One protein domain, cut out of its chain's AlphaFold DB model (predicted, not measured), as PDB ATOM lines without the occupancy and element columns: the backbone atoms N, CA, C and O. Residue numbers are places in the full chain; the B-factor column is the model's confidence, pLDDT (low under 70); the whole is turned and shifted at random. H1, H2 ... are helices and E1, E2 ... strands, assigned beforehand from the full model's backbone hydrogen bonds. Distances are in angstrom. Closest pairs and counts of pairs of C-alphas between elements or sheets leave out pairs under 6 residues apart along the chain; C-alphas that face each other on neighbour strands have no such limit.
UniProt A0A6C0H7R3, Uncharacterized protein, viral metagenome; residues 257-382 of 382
ATOM      1  N   THR A 257      32.055  66.191 -62.549       68.38
ATOM      2  CA  THR A 257      32.247  65.392 -63.778       68.38
ATOM      3  C   THR A 257      33.712  65.100 -64.094       68.38
ATOM      4  O   THR A 257      34.008  64.276 -64.960       68.38
ATOM      5  N   ASN A 258      34.633  65.756 -63.391       77.06
ATOM      6  CA  ASN A 258      36.073  65.577 -63.524       77.06
ATOM      7  C   ASN A 258      36.779  65.667 -62.159       77.06
ATOM      8  O   ASN A 258      36.212  66.124 -61.164       77.06
ATOM      9  N   GLN A 259      38.040  65.226 -62.126       80.00
ATOM     10  CA  GLN A 259      38.845  65.152 -60.905       80.00
ATOM     11  C   GLN A 259      39.039  66.512 -60.219       80.00
ATOM     12  O   GLN A 259      38.996  66.566 -58.992       80.00
ATOM     13  N   SER A 260      39.233  67.595 -60.981       80.00
ATOM     14  CA  SER A 260      39.464  68.932 -60.411       80.00
ATOM     15  C   SER A 260      38.237  69.412 -59.642       80.00
ATOM     16  O   SER A 260      38.345  69.731 -58.464       80.00
ATOM     17  N   GLU A 261      37.058  69.346 -60.268       80.44
ATOM     18  CA  GLU A 261      35.785  69.718 -59.636       80.44
ATOM     19  C   GLU A 261      35.524  68.925 -58.354       80.44
ATOM     20  O   GLU A 261      35.028  69.464 -57.363       80.44
ATOM     21  N   CYS A 262      35.868  67.636 -58.360       81.88
ATOM     22  CA  CYS A 262      35.693  66.788 -57.194       81.88
ATOM     23  C   CYS A 262      36.564  67.244 -56.020       81.88
ATOM     24  O   CYS A 262      36.046  67.437 -54.919       81.88
ATOM     25  N   VAL A 263      37.857  67.473 -56.263       80.94
ATOM     26  CA  VAL A 263      38.803  67.913 -55.228       80.94
ATOM     27  C   VAL A 263      38.445  69.313 -54.720       80.94
ATOM     28  O   VAL A 263      38.429  69.529 -53.509       80.94
ATOM     29  N   ASP A 264      38.063  70.232 -55.612       81.31
ATOM     30  CA  ASP A 264      37.655  71.599 -55.257       81.31
ATOM     31  C   ASP A 264      36.390  71.623 -54.376       81.31
ATOM     32  O   ASP A 264      36.235  72.493 -53.519       81.31
ATOM     33  N   SER A 265      35.503  70.632 -54.531       79.19
ATOM     34  CA  SER A 265      34.306  70.451 -53.692       79.19
ATOM     35  C   SER A 265      34.561  69.737 -52.352       79.19
ATOM     36  O   SER A 265      33.617  69.472 -51.598       79.19
ATOM     37  N   GLY A 266      35.824  69.407 -52.057       78.88
ATOM     38  CA  GLY A 266      36.236  68.647 -50.875       78.88
ATOM     39  C   GLY A 266      35.985  67.138 -50.972       78.88
ATOM     40  O   GLY A 266      36.046  66.449 -49.956       78.88
ATOM     41  N   GLY A 267      35.675  66.627 -52.167       84.31
ATOM     42  CA  GLY A 267      35.467  65.208 -52.435       84.31
ATOM     43  C   GLY A 267      36.753  64.456 -52.789       84.31
ATOM     44  O   GLY A 267      37.803  65.033 -53.071       84.31
ATOM     45  N   VAL A 268      36.653  63.130 -52.800       85.88
ATOM     46  CA  VAL A 268      37.719  62.195 -53.166       85.88
ATOM     47  C   VAL A 268      37.391  61.586 -54.524       85.88
ATOM     48  O   VAL A 268      36.419  60.843 -54.660       85.88
ATOM     49  N   TRP A 269      38.199  61.900 -55.534       84.69
ATOM     50  CA  TRP A 269      38.069  61.299 -56.860       84.69
ATOM     51  C   TRP A 269      38.686  59.905 -56.869       84.69
ATOM     52  O   TRP A 269      39.854  59.742 -56.508       84.69
ATOM     53  N   ASP A 270      37.927  58.901 -57.297       86.81
ATOM     54  CA  ASP A 270      38.412  57.526 -57.336       86.81
ATOM     55  C   ASP A 270      37.814  56.724 -58.493       86.81
ATOM     56  O   ASP A 270      36.741  57.038 -58.992       86.81
ATOM     57  N   TYR A 271      38.493  55.666 -58.916       85.75
ATOM     58  CA  TYR A 271      38.035  54.747 -59.957       85.75
ATOM     59  C   TYR A 271      38.308  53.298 -59.531       85.75
ATOM     60  O   TYR A 271      39.191  53.079 -58.695       85.75
ATOM     61  N   PRO A 272      37.556  52.317 -60.064       87.00
ATOM     62  CA  PRO A 272      37.795  50.912 -59.762       87.00
ATOM     63  C   PRO A 272      39.241  50.509 -60.103       87.00
ATOM     64  O   PRO A 272      39.698  50.833 -61.201       87.00
ATOM     65  N   PRO A 273      39.969  49.825 -59.202       85.88
ATOM     66  CA  PRO A 273      41.319  49.347 -59.487       85.88
ATOM     67  C   PRO A 273      41.307  48.345 -60.647       85.88
ATOM     68  O   PRO A 273      40.515  47.402 -60.632       85.88
ATOM     69  N   ALA A 274      42.199  48.518 -61.626       83.75
ATOM     70  CA  ALA A 274      42.331  47.576 -62.742       83.75
ATOM     71  C   ALA A 274      43.017  46.266 -62.319       83.75
ATOM     72  O   ALA A 274      42.678  45.186 -62.805       83.75
ATOM     73  N   ASP A 275      43.972  46.354 -61.391       88.50
ATOM     74  CA  ASP A 275      44.662  45.208 -60.815       88.50
ATOM     75  C   ASP A 275      45.029  45.439 -59.338       88.50
ATOM     76  O   ASP A 275      44.919  46.544 -58.798       88.50
ATOM     77  N   ASN A 276      45.446  44.366 -58.659       89.00
ATOM     78  CA  ASN A 276      45.761  44.403 -57.230       89.00
ATOM     79  C   ASN A 276      46.901  45.372 -56.877       89.00
ATOM     80  O   ASN A 276      46.962  45.821 -55.737       89.00
ATOM     81  N   MET A 277      47.801  45.699 -57.812       88.94
ATOM     82  CA  MET A 277      48.935  46.592 -57.545       88.94
ATOM     83  C   MET A 277      48.495  48.046 -57.364       88.94
ATOM     84  O   MET A 277      49.238  48.842 -56.796       88.94
ATOM     85  N   GLU A 278      47.285  48.396 -57.803       87.50
ATOM     86  CA  GLU A 278      46.687  49.701 -57.523       87.50
ATOM     87  C   GLU A 278      46.145  49.826 -56.093       87.50
ATOM     88  O   GLU A 278      45.810  50.930 -55.655       87.50
ATOM     89  N   CYS A 279      46.049  48.718 -55.350       91.12
ATOM     90  CA  CYS A 279      45.550  48.741 -53.986       91.12
ATOM     91  C   CYS A 279      46.642  49.127 -52.979       91.12
ATOM     92  O   CYS A 279      47.707  48.508 -52.949       91.12
ATOM     93  N   PRO A 280      46.371  50.090 -52.076       92.06
ATOM     94  CA  PRO A 280      47.397  50.662 -51.202       92.06
ATOM     95  C   PRO A 280      47.984  49.668 -50.195       92.06
ATOM     96  O   PRO A 280      49.092  49.875 -49.707       92.06
ATOM     97  N   PHE A 281      47.250  48.598 -49.874       93.69
ATOM     98  CA  PHE A 281      47.662  47.602 -48.888       93.69
ATOM     99  C   PHE A 281      47.958  46.226 -49.488       93.69
ATOM    100  O   PHE A 281      48.191  45.280 -48.730       93.69
ATOM    101  N   TYR A 282      47.983  46.097 -50.818       94.88
ATOM    102  CA  TYR A 282      48.231  44.810 -51.453       94.88
ATOM    103  C   TYR A 282      49.619  44.284 -51.096       94.88
ATOM    104  O   TYR A 282      50.634  44.924 -51.360       94.88
ATOM    105  N   MET A 283      49.650  43.117 -50.444       90.88
ATOM    106  CA  MET A 283      50.867  42.486 -49.923       90.88
ATOM    107  C   MET A 283      51.698  43.401 -49.000       90.88
ATOM    108  O   MET A 283      52.912  43.228 -48.864       90.88
ATOM    109  N   ALA A 284      51.058  44.371 -48.334       91.56
ATOM    110  CA  ALA A 284      51.743  45.297 -47.431       91.56
ATOM    111  C   ALA A 284      52.303  44.591 -46.185       91.56
ATOM    112  O   ALA A 284      53.343  44.991 -45.652       91.56
ATOM    113  N   ASN A 285      51.654  43.514 -45.734       91.19
ATOM    114  CA  ASN A 285      52.195  42.635 -44.704       91.19
ATOM    115  C   ASN A 285      53.137  41.604 -45.346       91.19
ATOM    116  O   ASN A 285      52.690  40.690 -46.029       91.19
ATOM    117  N   GLN A 286      54.442  41.737 -45.114       91.44
ATOM    118  CA  GLN A 286      55.483  40.870 -45.686       91.44
ATOM    119  C   GLN A 286      56.074  39.907 -44.648       91.44
ATOM    120  O   GLN A 286      57.108  39.276 -44.876       91.44
ATOM    121  N   ASN A 287      55.444  39.788 -43.476       90.62
ATOM    122  CA  ASN A 287      55.952  38.938 -42.402       90.62
ATOM    123  C   ASN A 287      55.765  37.436 -42.694       90.62
ATOM    124  O   ASN A 287      56.456  36.612 -42.095       90.62
ATOM    125  N   TYR A 288      54.887  37.094 -43.641       88.19
ATOM    126  CA  TYR A 288      54.591  35.752 -44.150       88.19
ATOM    127  C   TYR A 288      53.980  35.869 -45.555       88.19
ATOM    128  O   TYR A 288      53.530  36.940 -45.961       88.19
ATOM    129  N   SER A 289      53.948  34.768 -46.306       90.06
ATOM    130  CA  SER A 289      53.398  34.768 -47.666       90.06
ATOM    131  C   SER A 289      51.870  34.885 -47.644       90.06
ATOM    132  O   SER A 289      51.182  33.980 -47.168       90.06
ATOM    133  N   ASN A 290      51.338  35.979 -48.192       88.56
ATOM    134  CA  ASN A 290      49.905  36.249 -48.304       88.56
ATOM    135  C   ASN A 290      49.593  37.142 -49.518       88.56
ATOM    136  O   ASN A 290      50.494  37.679 -50.156       88.56
ATOM    137  N   ASN A 291      48.305  37.279 -49.827       90.81
ATOM    138  CA  ASN A 291      47.769  38.114 -50.900       90.81
ATOM    139  C   ASN A 291      46.733  39.132 -50.381       90.81
ATOM    140  O   ASN A 291      45.873  39.569 -51.148       90.81
ATOM    141  N   PHE A 292      46.785  39.474 -49.089       93.00
ATOM    142  CA  PHE A 292      45.840  40.405 -48.473       93.00
ATOM    143  C   PHE A 292      46.020  41.828 -48.999       93.00
ATOM    144  O   PHE A 292      47.082  42.196 -49.507       93.00
ATOM    145  N   GLY A 293      44.960  42.624 -48.871       91.44
ATOM    146  CA  GLY A 293      44.958  44.028 -49.276       91.44
ATOM    147  C   GLY A 293      44.807  44.250 -50.783       91.44
ATOM    148  O   GLY A 293      44.991  45.366 -51.255       91.44
ATOM    149  N   GLY A 294      44.513  43.185 -51.537       93.19
ATOM    150  CA  GLY A 294      44.179  43.241 -52.962       93.19
ATOM    151  C   GLY A 294      42.700  43.553 -53.200       93.19
ATOM    152  O   GLY A 294      41.988  43.978 -52.293       93.19
ATOM    153  N   ILE A 295      42.215  43.320 -54.418       93.06
ATOM    154  CA  ILE A 295      40.826  43.599 -54.797       93.06
ATOM    155  C   ILE A 295      39.887  42.527 -54.226       93.06
ATOM    156  O   ILE A 295      40.067  41.329 -54.456       93.06
ATOM    157  N   ARG A 296      38.830  42.962 -53.534       88.94
ATOM    158  CA  ARG A 296      37.667  42.161 -53.139       88.94
ATOM    159  C   ARG A 296      36.385  42.931 -53.419       88.94
ATOM    160  O   ARG A 296      36.273  44.091 -53.043       88.94
ATOM    161  N   GLU A 297      35.417  42.276 -54.062       81.75
ATOM    162  CA  GLU A 297      34.109  42.881 -54.382       81.75
ATOM    163  C   GLU A 297      34.255  44.265 -55.050       81.75
ATOM    164  O   GLU A 297      33.630  45.242 -54.647       81.75
ATOM    165  N   GLU A 298      35.141  44.342 -56.054       85.44
ATOM    166  CA  GLU A 298      35.447  45.544 -56.853       85.44
ATOM    167  C   GLU A 298      36.158  46.689 -56.103       85.44
ATOM    168  O   GLU A 298      36.383  47.752 -56.677       85.44
ATOM    169  N   LYS A 299      36.560  46.488 -54.843       91.94
ATOM    170  CA  LYS A 299      37.268  47.486 -54.026       91.94
ATOM    171  C   LYS A 299      38.537  46.914 -53.408       91.94
ATOM    172  O   LYS A 299      38.685  45.706 -53.282       91.94
ATOM    173  N   CYS A 300      39.455  47.768 -52.982       92.88
ATOM    174  CA  CYS A 300      40.637  47.323 -52.257       92.88
ATOM    175  C   CYS A 300      40.287  46.890 -50.836       92.88
ATOM    176  O   CYS A 300      39.639  47.613 -50.081       92.88
ATOM    177  N   GLU A 301      40.757  45.708 -50.458       95.19
ATOM    178  CA  GLU A 301      40.717  45.232 -49.087       95.19
ATOM    179  C   GLU A 301      41.624  46.115 -48.216       95.19
ATOM    180  O   GLU A 301      42.782  46.371 -48.549       95.19
ATOM    181  N   LEU A 302      41.100  46.587 -47.088       94.81
ATOM    182  CA  LEU A 302      41.854  47.391 -46.130       94.81
ATOM    183  C   LEU A 302      42.122  46.592 -44.846       94.81
ATOM    184  O   LEU A 302      41.349  45.687 -44.510       94.81
ATOM    185  N   PRO A 303      43.185  46.936 -44.097       95.25
ATOM    186  CA  PRO A 303      43.379  46.453 -42.738       95.25
ATOM    187  C   PRO A 303      42.146  46.690 -41.854       95.25
ATOM    188  O   PRO A 303      41.387  47.647 -42.032       95.25
ATOM    189  N   ARG A 304      41.958  45.828 -40.853       93.88
ATOM    190  CA  ARG A 304      40.857  45.925 -39.885       93.88
ATOM    191  C   ARG A 304      40.837  47.314 -39.229       93.88
ATOM    192  O   ARG A 304      41.890  47.887 -38.959       93.88
ATOM    193  N   ASN A 305      39.626  47.789 -38.927       93.94
ATOM    194  CA  ASN A 305      39.286  49.124 -38.402       93.94
ATOM    195  C   ASN A 305      39.353  50.288 -39.412       93.94
ATOM    196  O   ASN A 305      38.749  51.327 -39.159       93.94
ATOM    197  N   MET A 306      39.994  50.121 -40.574       93.44
ATOM    198  CA  MET A 306      40.006  51.171 -41.594       93.44
ATOM    199  C   MET A 306      38.665  51.296 -42.318       93.44
ATOM    200  O   MET A 306      37.970  50.308 -42.563       93.44
ATOM    201  N   GLN A 307      38.336  52.523 -42.722       91.31
ATOM    202  CA  GLN A 307      37.143  52.824 -43.504       91.31
ATOM    203  C   GLN A 307      37.515  53.198 -44.940       91.31
ATOM    204  O   GLN A 307      38.280  54.135 -45.166       91.31
ATOM    205  N   ILE A 308      36.926  52.498 -45.909       91.38
ATOM    206  CA  ILE A 308      37.121  52.768 -47.334       91.38
ATOM    207  C   ILE A 308      36.296  53.971 -47.807       91.38
ATOM    208  O   ILE A 308      35.148  54.154 -47.397       91.38
ATOM    209  N   ILE A 309      36.875  54.774 -48.697       89.12
ATOM    210  CA  ILE A 309      36.228  55.885 -49.396       89.12
ATOM    211  C   ILE A 309      36.373  55.616 -50.895       89.12
ATOM    212  O   ILE A 309      37.463  55.711 -51.444       89.12
ATOM    213  N   GLY A 310      35.272  55.272 -51.561       88.38
ATOM    214  CA  GLY A 310      35.301  54.887 -52.973       88.38
ATOM    215  C   GLY A 310      35.768  53.447 -53.178       88.38
ATOM    216  O   GLY A 310      35.137  52.520 -52.653       88.38
ATOM    217  N   TYR A 311      36.833  53.271 -53.962       89.94
ATOM    218  CA  TYR A 311      37.333  51.974 -54.425       89.94
ATOM    219  C   TYR A 311      38.715  51.619 -53.871       89.94
ATOM    220  O   TYR A 311      38.970  50.451 -53.602       89.94
ATOM    221  N   ARG A 312      39.604  52.597 -53.695       89.38
ATOM    222  CA  ARG A 312      40.999  52.405 -53.262       89.38
ATOM    223  C   ARG A 312      41.398  53.365 -52.147       89.38
ATOM    224  O   ARG A 312      42.275  53.040 -51.350       89.38
ATOM    225  N   ASN A 313      40.762  54.534 -52.079       88.56
ATOM    226  CA  ASN A 313      41.035  55.519 -51.037       88.56
ATOM    227  C   ASN A 313      40.390  55.128 -49.701       88.56
ATOM    228  O   ASN A 313      39.482  54.300 -49.628       88.56
ATOM    229  N   TYR A 314      40.865  55.730 -48.615       91.12
ATOM    230  CA  TYR A 314      40.417  55.428 -47.259       91.12
ATOM    231  C   TYR A 314      40.433  56.672 -46.373       91.12
ATOM    232  O   TYR A 314      41.071  57.677 -46.683       91.12
ATOM    233  N   SER A 315      39.692  56.610 -45.269       87.06
ATOM    234  CA  SER A 315      39.600  57.701 -44.303       87.06
ATOM    235  C   SER A 315      40.903  57.861 -43.523       87.06
ATOM    236  O   SER A 315      41.443  56.889 -43.001       87.06
ATOM    237  N   LEU A 316      41.375  59.104 -43.405       83.56
ATOM    238  CA  LEU A 316      42.529  59.478 -42.577       83.56
ATOM    239  C   LEU A 316      42.124  59.905 -41.155       83.56
ATOM    240  O   LEU A 316      42.956  60.407 -40.403       83.56
ATOM    241  N   ASN A 317      40.847  59.754 -40.782       84.00
ATOM    242  CA  ASN A 317      40.399  60.051 -39.424       84.00
ATOM    243  C   ASN A 317      41.117  59.107 -38.426       84.00
ATOM    244  O   ASN A 317      41.071  57.890 -38.625       84.00
ATOM    245  N   PRO A 318      41.737  59.637 -37.348       85.50
ATOM    246  CA  PRO A 318      42.398  58.843 -36.310       85.50
ATOM    247  C   PRO A 318      41.554  57.717 -35.686       85.50
ATOM    248  O   PRO A 318      42.112  56.757 -35.162       85.50
ATOM    249  N   GLU A 319      40.224  57.798 -35.737       87.12
ATOM    250  CA  GLU A 319      39.338  56.728 -35.249       87.12
ATOM    251  C   GLU A 319      39.400  55.450 -36.106       87.12
ATOM    252  O   GLU A 319      39.154  54.353 -35.606       87.12
ATOM    253  N   TYR A 320      39.787  55.573 -37.379       91.19
ATOM    254  CA  TYR A 320      39.868  54.468 -38.341       91.19
ATOM    255  C   TYR A 320      41.310  54.046 -38.632       91.19
ATOM    256  O   TYR A 320      41.614  53.549 -39.717       91.19
ATOM    257  N   LEU A 321      42.221  54.245 -37.673       90.31
ATOM    258  CA  LEU A 321      43.599  53.775 -37.805       90.31
ATOM    259  C   LEU A 321      43.643  52.250 -38.003       90.31
ATOM    260  O   LEU A 321      42.847  51.530 -37.388       90.31
ATOM    261  N   PRO A 322      44.577  51.741 -38.826       94.50
ATOM    262  CA  PRO A 322      44.723  50.312 -39.051       94.50
ATOM    263  C   PRO A 322      45.097  49.575 -37.767       94.50
ATOM    264  O   PRO A 322      45.878  50.063 -36.945       94.50
ATOM    265  N   LEU A 323      44.585  48.354 -37.645       94.19
ATOM    266  CA  LEU A 323      45.026  47.407 -36.632       94.19
ATOM    267  C   LEU A 323      46.204  46.572 -37.142       94.19
ATOM    268  O   LEU A 323      46.186  46.075 -38.271       94.19
ATOM    269  N   CYS A 324      47.196  46.374 -36.277       94.38
ATOM    270  CA  CYS A 324      48.334  45.491 -36.512       94.38
ATOM    271  C   CYS A 324      48.506  44.496 -35.368       94.38
ATOM    272  O   CYS A 324      48.187  44.797 -34.218       94.38
ATOM    273  N   TYR A 325      49.027  43.319 -35.689       93.62
ATOM    274  CA  TYR A 325      49.463  42.316 -34.722       93.62
ATOM    275  C   TYR A 325      50.818  42.676 -34.124       93.62
ATOM    276  O   TYR A 325      51.497  43.574 -34.609       93.62
ATOM    277  N   ASN A 326      51.251  41.962 -33.087       92.50
ATOM    278  CA  ASN A 326      52.563  42.136 -32.460       92.50
ATOM    279  C   ASN A 326      52.813  43.531 -31.862       92.50
ATOM    280  O   ASN A 326      53.961  43.949 -31.721       92.50
ATOM    281  N   CYS A 327      51.766  44.247 -31.454       91.50
ATOM    282  CA  CYS A 327      51.913  45.533 -30.782       91.50
ATOM    283  C   CYS A 327      52.510  45.377 -29.380       91.50
ATOM    284  O   CYS A 327      52.087  44.535 -28.583       91.50
ATOM    285  N   ARG A 328      53.498  46.212 -29.034       87.56
ATOM    286  CA  ARG A 328      54.048  46.265 -27.664       87.56
ATOM    287  C   ARG A 328      53.144  47.070 -26.733       87.56
ATOM    288  O   ARG A 328      52.818  46.598 -25.652       87.56
ATOM    289  N   ASN A 329      52.699  48.230 -27.213       81.69
ATOM    290  CA  ASN A 329      51.820  49.180 -26.529       81.69
ATOM    291  C   ASN A 329      50.576  49.455 -27.401       81.69
ATOM    292  O   ASN A 329      50.537  49.015 -28.549       81.69
ATOM    293  N   LYS A 330      49.571  50.187 -26.889       81.00
ATOM    294  CA  LYS A 330      48.326  50.538 -27.622       81.00
ATOM    295  C   LYS A 330      47.538  49.316 -28.128       81.00
ATOM    296  O   LYS A 330      47.015  49.315 -29.243       81.00
ATOM    297  N   ARG A 331      47.501  48.262 -27.309       85.69
ATOM    298  CA  ARG A 331      46.779  47.020 -27.604       85.69
ATOM    299  C   ARG A 331      45.273  47.204 -27.456       85.69
ATOM    300  O   ARG A 331      44.821  48.012 -26.650       85.69
ATOM    301  N   THR A 332      44.530  46.425 -28.223       85.62
ATOM    302  CA  THR A 332      43.119  46.140 -27.971       85.62
ATOM    303  C   THR A 332      43.004  44.941 -27.022       85.62
ATOM    304  O   THR A 332      44.008  44.339 -26.640       85.62
ATOM    305  N   ASP A 333      41.780  44.547 -26.673       80.62
ATOM    306  CA  ASP A 333      41.532  43.371 -25.824       80.62
ATOM    307  C   ASP A 333      41.809  42.027 -26.540       80.62
ATOM    308  O   ASP A 333      41.648  40.957 -25.954       80.62
ATOM    309  N   GLN A 334      42.223  42.054 -27.814       79.31
ATOM    310  CA  GLN A 334      42.454  40.870 -28.648       79.31
ATOM    311  C   GLN A 334      43.954  40.569 -28.804       79.31
ATOM    312  O   GLN A 334      44.564  40.876 -29.826       79.31
ATOM    313  N   GLY A 335      44.551  39.937 -27.792       83.94
ATOM    314  CA  GLY A 335      45.913  39.398 -27.877       83.94
ATOM    315  C   GLY A 335      46.979  40.467 -28.143       83.94
ATOM    316  O   GLY A 335      47.173  41.385 -27.344       83.94
ATOM    317  N   SER A 336      47.715  40.322 -29.250       89.25
ATOM    318  CA  SER A 336      48.776  41.257 -29.657       89.25
ATOM    319  C   SER A 336      48.298  42.378 -30.590       89.25
ATOM    320  O   SER A 336      49.112  43.201 -31.019       89.25
ATOM    321  N   LEU A 337      47.001  42.417 -30.900       91.88
ATOM    322  CA  LEU A 337      46.398  43.372 -31.822       91.88
ATOM    323  C   LEU A 337      46.366  44.782 -31.215       91.88
ATOM    324  O   LEU A 337      46.068  44.949 -30.034       91.88
ATOM    325  N   GLY A 338      46.643  45.816 -32.006       93.69
ATOM    326  CA  GLY A 338      46.644  47.199 -31.525       93.69
ATOM    327  C   GLY A 338      46.828  48.250 -32.616       93.69
ATOM    328  O   GLY A 338      47.052  47.934 -33.782       93.69
ATOM    329  N   TYR A 339      46.780  49.520 -32.211       92.56
ATOM    330  CA  TYR A 339      46.968  50.692 -33.077       92.56
ATOM    331  C   TYR A 339      48.441  51.125 -33.112       92.56
ATOM    332  O   TYR A 339      48.791  52.245 -32.734       92.56
ATOM    333  N   CYS A 340      49.331  50.206 -33.490       92.25
ATOM    334  CA  CYS A 340      50.780  50.436 -33.483       92.25
ATOM    335  C   CYS A 340      51.439  50.342 -34.870       92.25
ATOM    336  O   CYS A 340      52.666  50.374 -34.955       92.25
ATOM    337  N   CYS A 341      50.661  50.229 -35.952       91.56
ATOM    338  CA  CYS A 341      51.177  49.996 -37.307       91.56
ATOM    339  C   CYS A 341      52.260  50.998 -37.743       91.56
ATOM    340  O   CYS A 341      53.264  50.612 -38.334       91.56
ATOM    341  N   GLU A 342      52.098  52.281 -37.415       90.25
ATOM    342  CA  GLU A 342      53.096  53.307 -37.741       90.25
ATOM    343  C   GLU A 342      54.418  53.082 -36.990       90.25
ATOM    344  O   GLU A 342      55.495  53.130 -37.586       90.25
ATOM    345  N   GLU A 343      54.348  52.747 -35.697       91.94
ATOM    346  CA  GLU A 343      55.526  52.475 -34.865       91.94
ATOM    347  C   GLU A 343      56.302  51.246 -35.356       91.94
ATOM    348  O   GLU A 343      57.528  51.201 -35.237       91.94
ATOM    349  N   GLN A 344      55.611  50.270 -35.952       92.25
ATOM    350  CA  GLN A 344      56.218  49.056 -36.509       92.25
ATOM    351  C   GLN A 344      57.105  49.300 -37.729       92.25
ATOM    352  O   GLN A 344      57.935  48.452 -38.066       92.25
ATOM    353  N   SER A 345      57.004  50.474 -38.350       88.62
ATOM    354  CA  SER A 345      57.946  50.890 -39.394       88.62
ATOM    355  C   SER A 345      59.343  51.177 -38.826       88.62
ATOM    356  O   SER A 345      60.340  51.092 -39.545       88.62
ATOM    357  N   ASN A 346      59.453  51.465 -37.523       91.12
ATOM    358  CA  ASN A 346      60.726  51.721 -36.862       91.12
ATOM    359  C   ASN A 346      61.424  50.410 -36.453       91.12
ATOM    360  O   ASN A 346      61.068  49.772 -35.460       91.12
ATOM    361  N   LYS A 347      62.493  50.049 -37.174       90.56
ATOM    362  CA  LYS A 347      63.283  48.828 -36.924       90.56
ATOM    363  C   LYS A 347      64.006  48.791 -35.580       90.56
ATOM    364  O   LYS A 347      64.309  47.703 -35.106       90.56
ATOM    365  N   ALA A 348      64.252  49.933 -34.938       91.69
ATOM    366  CA  ALA A 348      64.801  49.943 -33.583       91.69
ATOM    367  C   ALA A 348      63.767  49.453 -32.554       91.69
ATOM    368  O   ALA A 348      64.118  48.790 -31.578       91.69
ATOM    369  N   LEU A 349      62.483  49.750 -32.787       89.44
ATOM    370  CA  LEU A 349      61.381  49.326 -31.924       89.44
ATOM    371  C   LEU A 349      60.877  47.925 -32.282       89.44
ATOM    372  O   LEU A 349      60.536  47.168 -31.379       89.44
ATOM    373  N   TYR A 350      60.865  47.558 -33.564       91.88
ATOM    374  CA  TYR A 350      60.371  46.265 -34.049       91.88
ATOM    375  C   TYR A 350      61.378  45.593 -35.000       91.88
ATOM    376  O   TYR A 350      61.120  45.490 -36.202       91.88
ATOM    377  N   PRO A 351      62.533  45.121 -34.492       91.69
ATOM    378  CA  PRO A 351      63.582  44.531 -35.330       91.69
ATOM    379  C   PRO A 351      63.168  43.215 -36.005       91.69
ATOM    380  O   PRO A 351      63.695  42.874 -37.059       91.69
ATOM    381  N   GLN A 352      62.219  42.483 -35.417       91.31
ATOM    382  CA  GLN A 352      61.750  41.184 -35.910       91.31
ATOM    383  C   GLN A 352      60.707  41.259 -37.042       91.31
ATOM    384  O   GLN A 352      60.440  40.249 -37.692       91.31
ATOM    385  N   LEU A 353      60.105  42.430 -37.279       91.69
ATOM    386  CA  LEU A 353      59.108  42.620 -38.335       91.69
ATOM    387  C   LEU A 353      59.786  43.048 -39.638       91.69
ATOM    388  O   LEU A 353      60.700  43.869 -39.632       91.69
ATOM    389  N   THR A 354      59.314  42.535 -40.772       90.00
ATOM    390  CA  THR A 354      59.763  42.934 -42.119       90.00
ATOM    391  C   THR A 354      59.041  44.202 -42.573       90.00
ATOM    392  O   THR A 354      59.686  45.165 -42.983       90.00
ATOM    393  N   THR A 355      57.732  44.264 -42.369       92.81
ATOM    394  CA  THR A 355      56.875  45.448 -42.543       92.81
ATOM    395  C   THR A 355      55.874  45.506 -41.382       92.81
ATOM    396  O   THR A 355      55.822  44.543 -40.604       92.81
ATOM    397  N   PRO A 356      55.103  46.599 -41.208       94.31
ATOM    398  CA  PRO A 356      54.010  46.603 -40.244       94.31
ATOM    399  C   PRO A 356      53.105  45.378 -40.418       94.31
ATOM    400  O   PRO A 356      52.773  44.978 -41.536       94.31
ATOM    401  N   ASP A 357      52.751  44.746 -39.305       93.44
ATOM    402  CA  ASP A 357      52.041  43.470 -39.274       93.44
ATOM    403  C   ASP A 357      50.529  43.702 -39.364       93.44
ATOM    404  O   ASP A 357      49.785  43.429 -38.422       93.44
ATOM    405  N   TYR A 358      50.090  44.288 -40.482       95.19
ATOM    406  CA  TYR A 358      48.694  44.649 -40.727       95.19
ATOM    407  C   TYR A 358      47.761  43.452 -40.560       95.19
ATOM    408  O   TYR A 358      47.995  42.385 -41.132       95.19
ATOM    409  N   ALA A 359      46.681  43.664 -39.810       94.25
ATOM    410  CA  ALA A 359      45.663  42.661 -39.561       94.25
ATOM    411  C   ALA A 359      44.523  42.785 -40.574       94.25
ATOM    412  O   ALA A 359      43.881  43.832 -40.658       94.25
ATOM    413  N   PHE A 360      44.212  41.703 -41.284       94.31
ATOM    414  CA  PHE A 360      43.112  41.640 -42.254       94.31
ATOM    415  C   PHE A 360      41.986  40.710 -41.791       94.31
ATOM    416  O   PHE A 360      42.109  39.963 -40.816       94.31
ATOM    417  N   VAL A 361      40.845  40.762 -42.479       90.31
ATOM    418  CA  VAL A 361      39.735  39.841 -42.210       90.31
ATOM    419  C   VAL A 361      40.120  38.435 -42.683       90.31
ATOM    420  O   VAL A 361      40.518  38.231 -43.827       90.31
ATOM    421  N   GLY A 362      39.999  37.447 -41.792       86.69
ATOM    422  CA  GLY A 362      40.414  36.064 -42.059       86.69
ATOM    423  C   GLY A 362      41.907  35.794 -41.847       86.69
ATOM    424  O   GLY A 362      42.355  34.670 -42.075       86.69
ATOM    425  N   ASP A 363      42.669  36.784 -41.371       87.06
ATOM    426  CA  ASP A 363      44.113  36.643 -41.195       87.06
ATOM    427  C   ASP A 363      44.495  35.587 -40.143       87.06
ATOM    428  O   ASP A 363      45.431  34.822 -40.346       87.06
ATOM    429  N   SER A 364      43.710  35.425 -39.074       86.44
ATOM    430  CA  SER A 364      43.958  34.417 -38.025       86.44
ATOM    431  C   SER A 364      44.118  32.986 -38.569       86.44
ATOM    432  O   SER A 364      44.980  32.222 -38.120       86.44
ATOM    433  N   GLN A 365      43.335  32.621 -39.590       87.31
ATOM    434  CA  GLN A 365      43.446  31.319 -40.246       87.31
ATOM    435  C   GLN A 365      44.728  31.211 -41.082       87.31
ATOM    436  O   GLN A 365      45.362  30.155 -41.096       87.31
ATOM    437  N   ALA A 366      45.116  32.284 -41.776       86.88
ATOM    438  CA  ALA A 366      46.361  32.325 -42.538       86.88
ATOM    439  C   ALA A 366      47.572  32.235 -41.602       86.88
ATOM    440  O   ALA A 366      48.467  31.424 -41.840       86.88
ATOM    441  N   ARG A 367      47.557  32.976 -40.490       89.19
ATOM    442  CA  ARG A 367      48.630  32.985 -39.490       89.19
ATOM    443  C   ARG A 367      48.857  31.614 -38.867       89.19
ATOM    444  O   ARG A 367      50.001  31.177 -38.767       89.19
ATOM    445  N   SER A 368      47.780  30.887 -38.568       88.69
ATOM    446  CA  SER A 368      47.855  29.516 -38.044       88.69
ATOM    447  C   SER A 368      48.597  28.554 -38.984       88.69
ATOM    448  O   SER A 368      49.301  27.663 -38.519       88.69
ATOM    449  N   ARG A 369      48.505  28.743 -40.311       89.25
ATOM    450  CA  ARG A 369      49.236  27.918 -41.297       89.25
ATOM    451  C   ARG A 369      50.738  28.199 -41.324       89.25
ATOM    452  O   ARG A 369      51.500  27.337 -41.743       89.25
ATOM    453  N   TYR A 370      51.153  29.387 -40.889       89.81
ATOM    454  CA  TYR A 370      52.553  29.817 -40.845       89.81
ATOM    455  C   TYR A 370      53.093  29.899 -39.410       89.81
ATOM    456  O   TYR A 370      54.094  30.577 -39.179       89.81
ATOM    457  N   ALA A 371      52.461  29.213 -38.451       89.38
ATOM    458  CA  ALA A 371      52.821  29.269 -37.033       89.38
ATOM    459  C   ALA A 371      54.320  29.020 -36.786       89.38
ATOM    460  O   ALA A 371      54.943  29.757 -36.023       89.38
ATOM    461  N   ASP A 372      54.927  28.069 -37.503       88.38
ATOM    462  CA  ASP A 372      56.363  27.779 -37.409       88.38
ATOM    463  C   ASP A 372      57.232  28.983 -37.818       88.38
ATOM    464  O   ASP A 372      58.222  29.300 -37.159       88.38
ATOM    465  N   VAL A 373      56.845  29.709 -38.875       88.75
ATOM    466  CA  VAL A 373      57.565  30.903 -39.357       88.75
ATOM    467  C   VAL A 373      57.515  32.021 -38.320       88.75
ATOM    468  O   VAL A 373      58.527  32.681 -38.066       88.75
ATOM    469  N   PHE A 374      56.352  32.222 -37.697       89.19
ATOM    470  CA  PHE A 374      56.191  33.199 -36.623       89.19
ATOM    471  C   PHE A 374      56.986  32.799 -35.376       89.19
ATOM    472  O   PHE A 374      57.672  33.648 -34.806       89.19
ATOM    473  N   ALA A 375      56.986  31.515 -35.005       88.81
ATOM    474  CA  ALA A 375      57.735  31.003 -33.861       88.81
ATOM    475  C   ALA A 375      59.249  31.233 -34.006       88.81
ATOM    476  O   ALA A 375      59.877  31.742 -33.078       88.81
ATOM    477  N   VAL A 376      59.831  30.958 -35.184       88.75
ATOM    478  CA  VAL A 376      61.260  31.223 -35.453       88.75
ATOM    479  C   VAL A 376      61.603  32.711 -35.319       88.75
ATOM    480  O   VAL A 376      62.701  33.061 -34.887       88.75
ATOM    481  N   ARG A 377      60.669  33.600 -35.670       86.44
ATOM    482  CA  ARG A 377      60.852  35.060 -35.601       86.44
ATOM    483  C   ARG A 377      60.446  35.671 -34.255       86.44
ATOM    484  O   ARG A 377      60.603  36.876 -34.077       86.44
ATOM    485  N   GLY A 378      59.934  34.871 -33.315       86.88
ATOM    486  CA  GLY A 378      59.432  35.350 -32.024       86.88
ATOM    487  C   GLY A 378      58.199  36.253 -32.146       86.88
ATOM    488  O   GLY A 378      58.082  37.238 -31.417       86.88
ATOM    489  N   LEU A 379      57.315  35.956 -33.098       89.19
ATOM    490  CA  LEU A 379      56.093  36.707 -33.388       89.19
ATOM    491  C   LEU A 379      54.846  35.933 -32.923       89.19
ATOM    492  O   LEU A 379      54.829  34.705 -32.918       89.19
ATOM    493  N   SER A 380      53.793  36.662 -32.554       84.88
ATOM    494  CA  SER A 380      52.484  36.125 -32.157       84.88
ATOM    495  C   SER A 380      51.682  35.634 -33.370       84.88
ATOM    496  O   SER A 380      51.717  36.244 -34.446       84.88
ATOM    497  N   VAL A 381      50.963  34.525 -33.171       84.81
ATOM    498  CA  VAL A 381      50.069  33.867 -34.147       84.81
ATOM    499  C   VAL A 381      48.600  34.280 -33.939       84.81
ATOM    500  O   VAL A 381      47.760  34.002 -34.793       84.81
ATOM    501  N   ASP A 382      48.324  34.957 -32.823       67.81
ATOM    502  CA  ASP A 382      46.990  35.232 -32.266       67.81
ATOM    503  C   ASP A 382      46.212  36.281 -33.060       67.81
ATOM    504  O   ASP A 382      46.866  37.245 -33.513       67.81
TER     505      ASP A 382
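Overview. This is residues 257 to 382 of the 382 residues of an uncharacterized protein of viral metagenome (UniProt A0A6C0H7R3). Little regular structure is here: an elongated body of winding loops, residues 271 to 362, with H1 and E1 at one end and the short helices H2 and H3 at the other. The printed part has 126 residues, 23 in named elements, in the order H1, E1, H2, H3: mostly helix. It is compact, radius of gyration of the C-alphas 16.0 A, spanning 53 by 27 by 25 A.

Along the chain. H1, residues 259 to 264, begins at C-alpha (38.845, 65.152, -60.905). E1 is residues 268 to 270. H2, residues 363 to 369, measures 10.1 A; H3, residues 371 to 377, measures 10.0 A and ends at C-alpha (60.852, 35.060, -35.601).

Arrangement. The closest C-alphas of H1 and E1, Gln 259 and Trp 269, are 5.6 A apart. E1 pairs with no named strand. Residues 295 to 296 pair with 299 to 300, and 308 to 309 with 313 to 314, both antiparallel. H2 and H3 meet only through their link; H1 is apart from both. Every O i to N i+4 pair is within hydrogen-bond range in H1 and H3, 2 of 3 in H2.

Size, cuts and confidence. The C-alphas farthest apart, Thr 257 and Val 376, are 53.0 A apart. The printed part has no cut. The E1 to H2 link, 92 residues, is long. Residues 257 and 382 have pLDDT under 70.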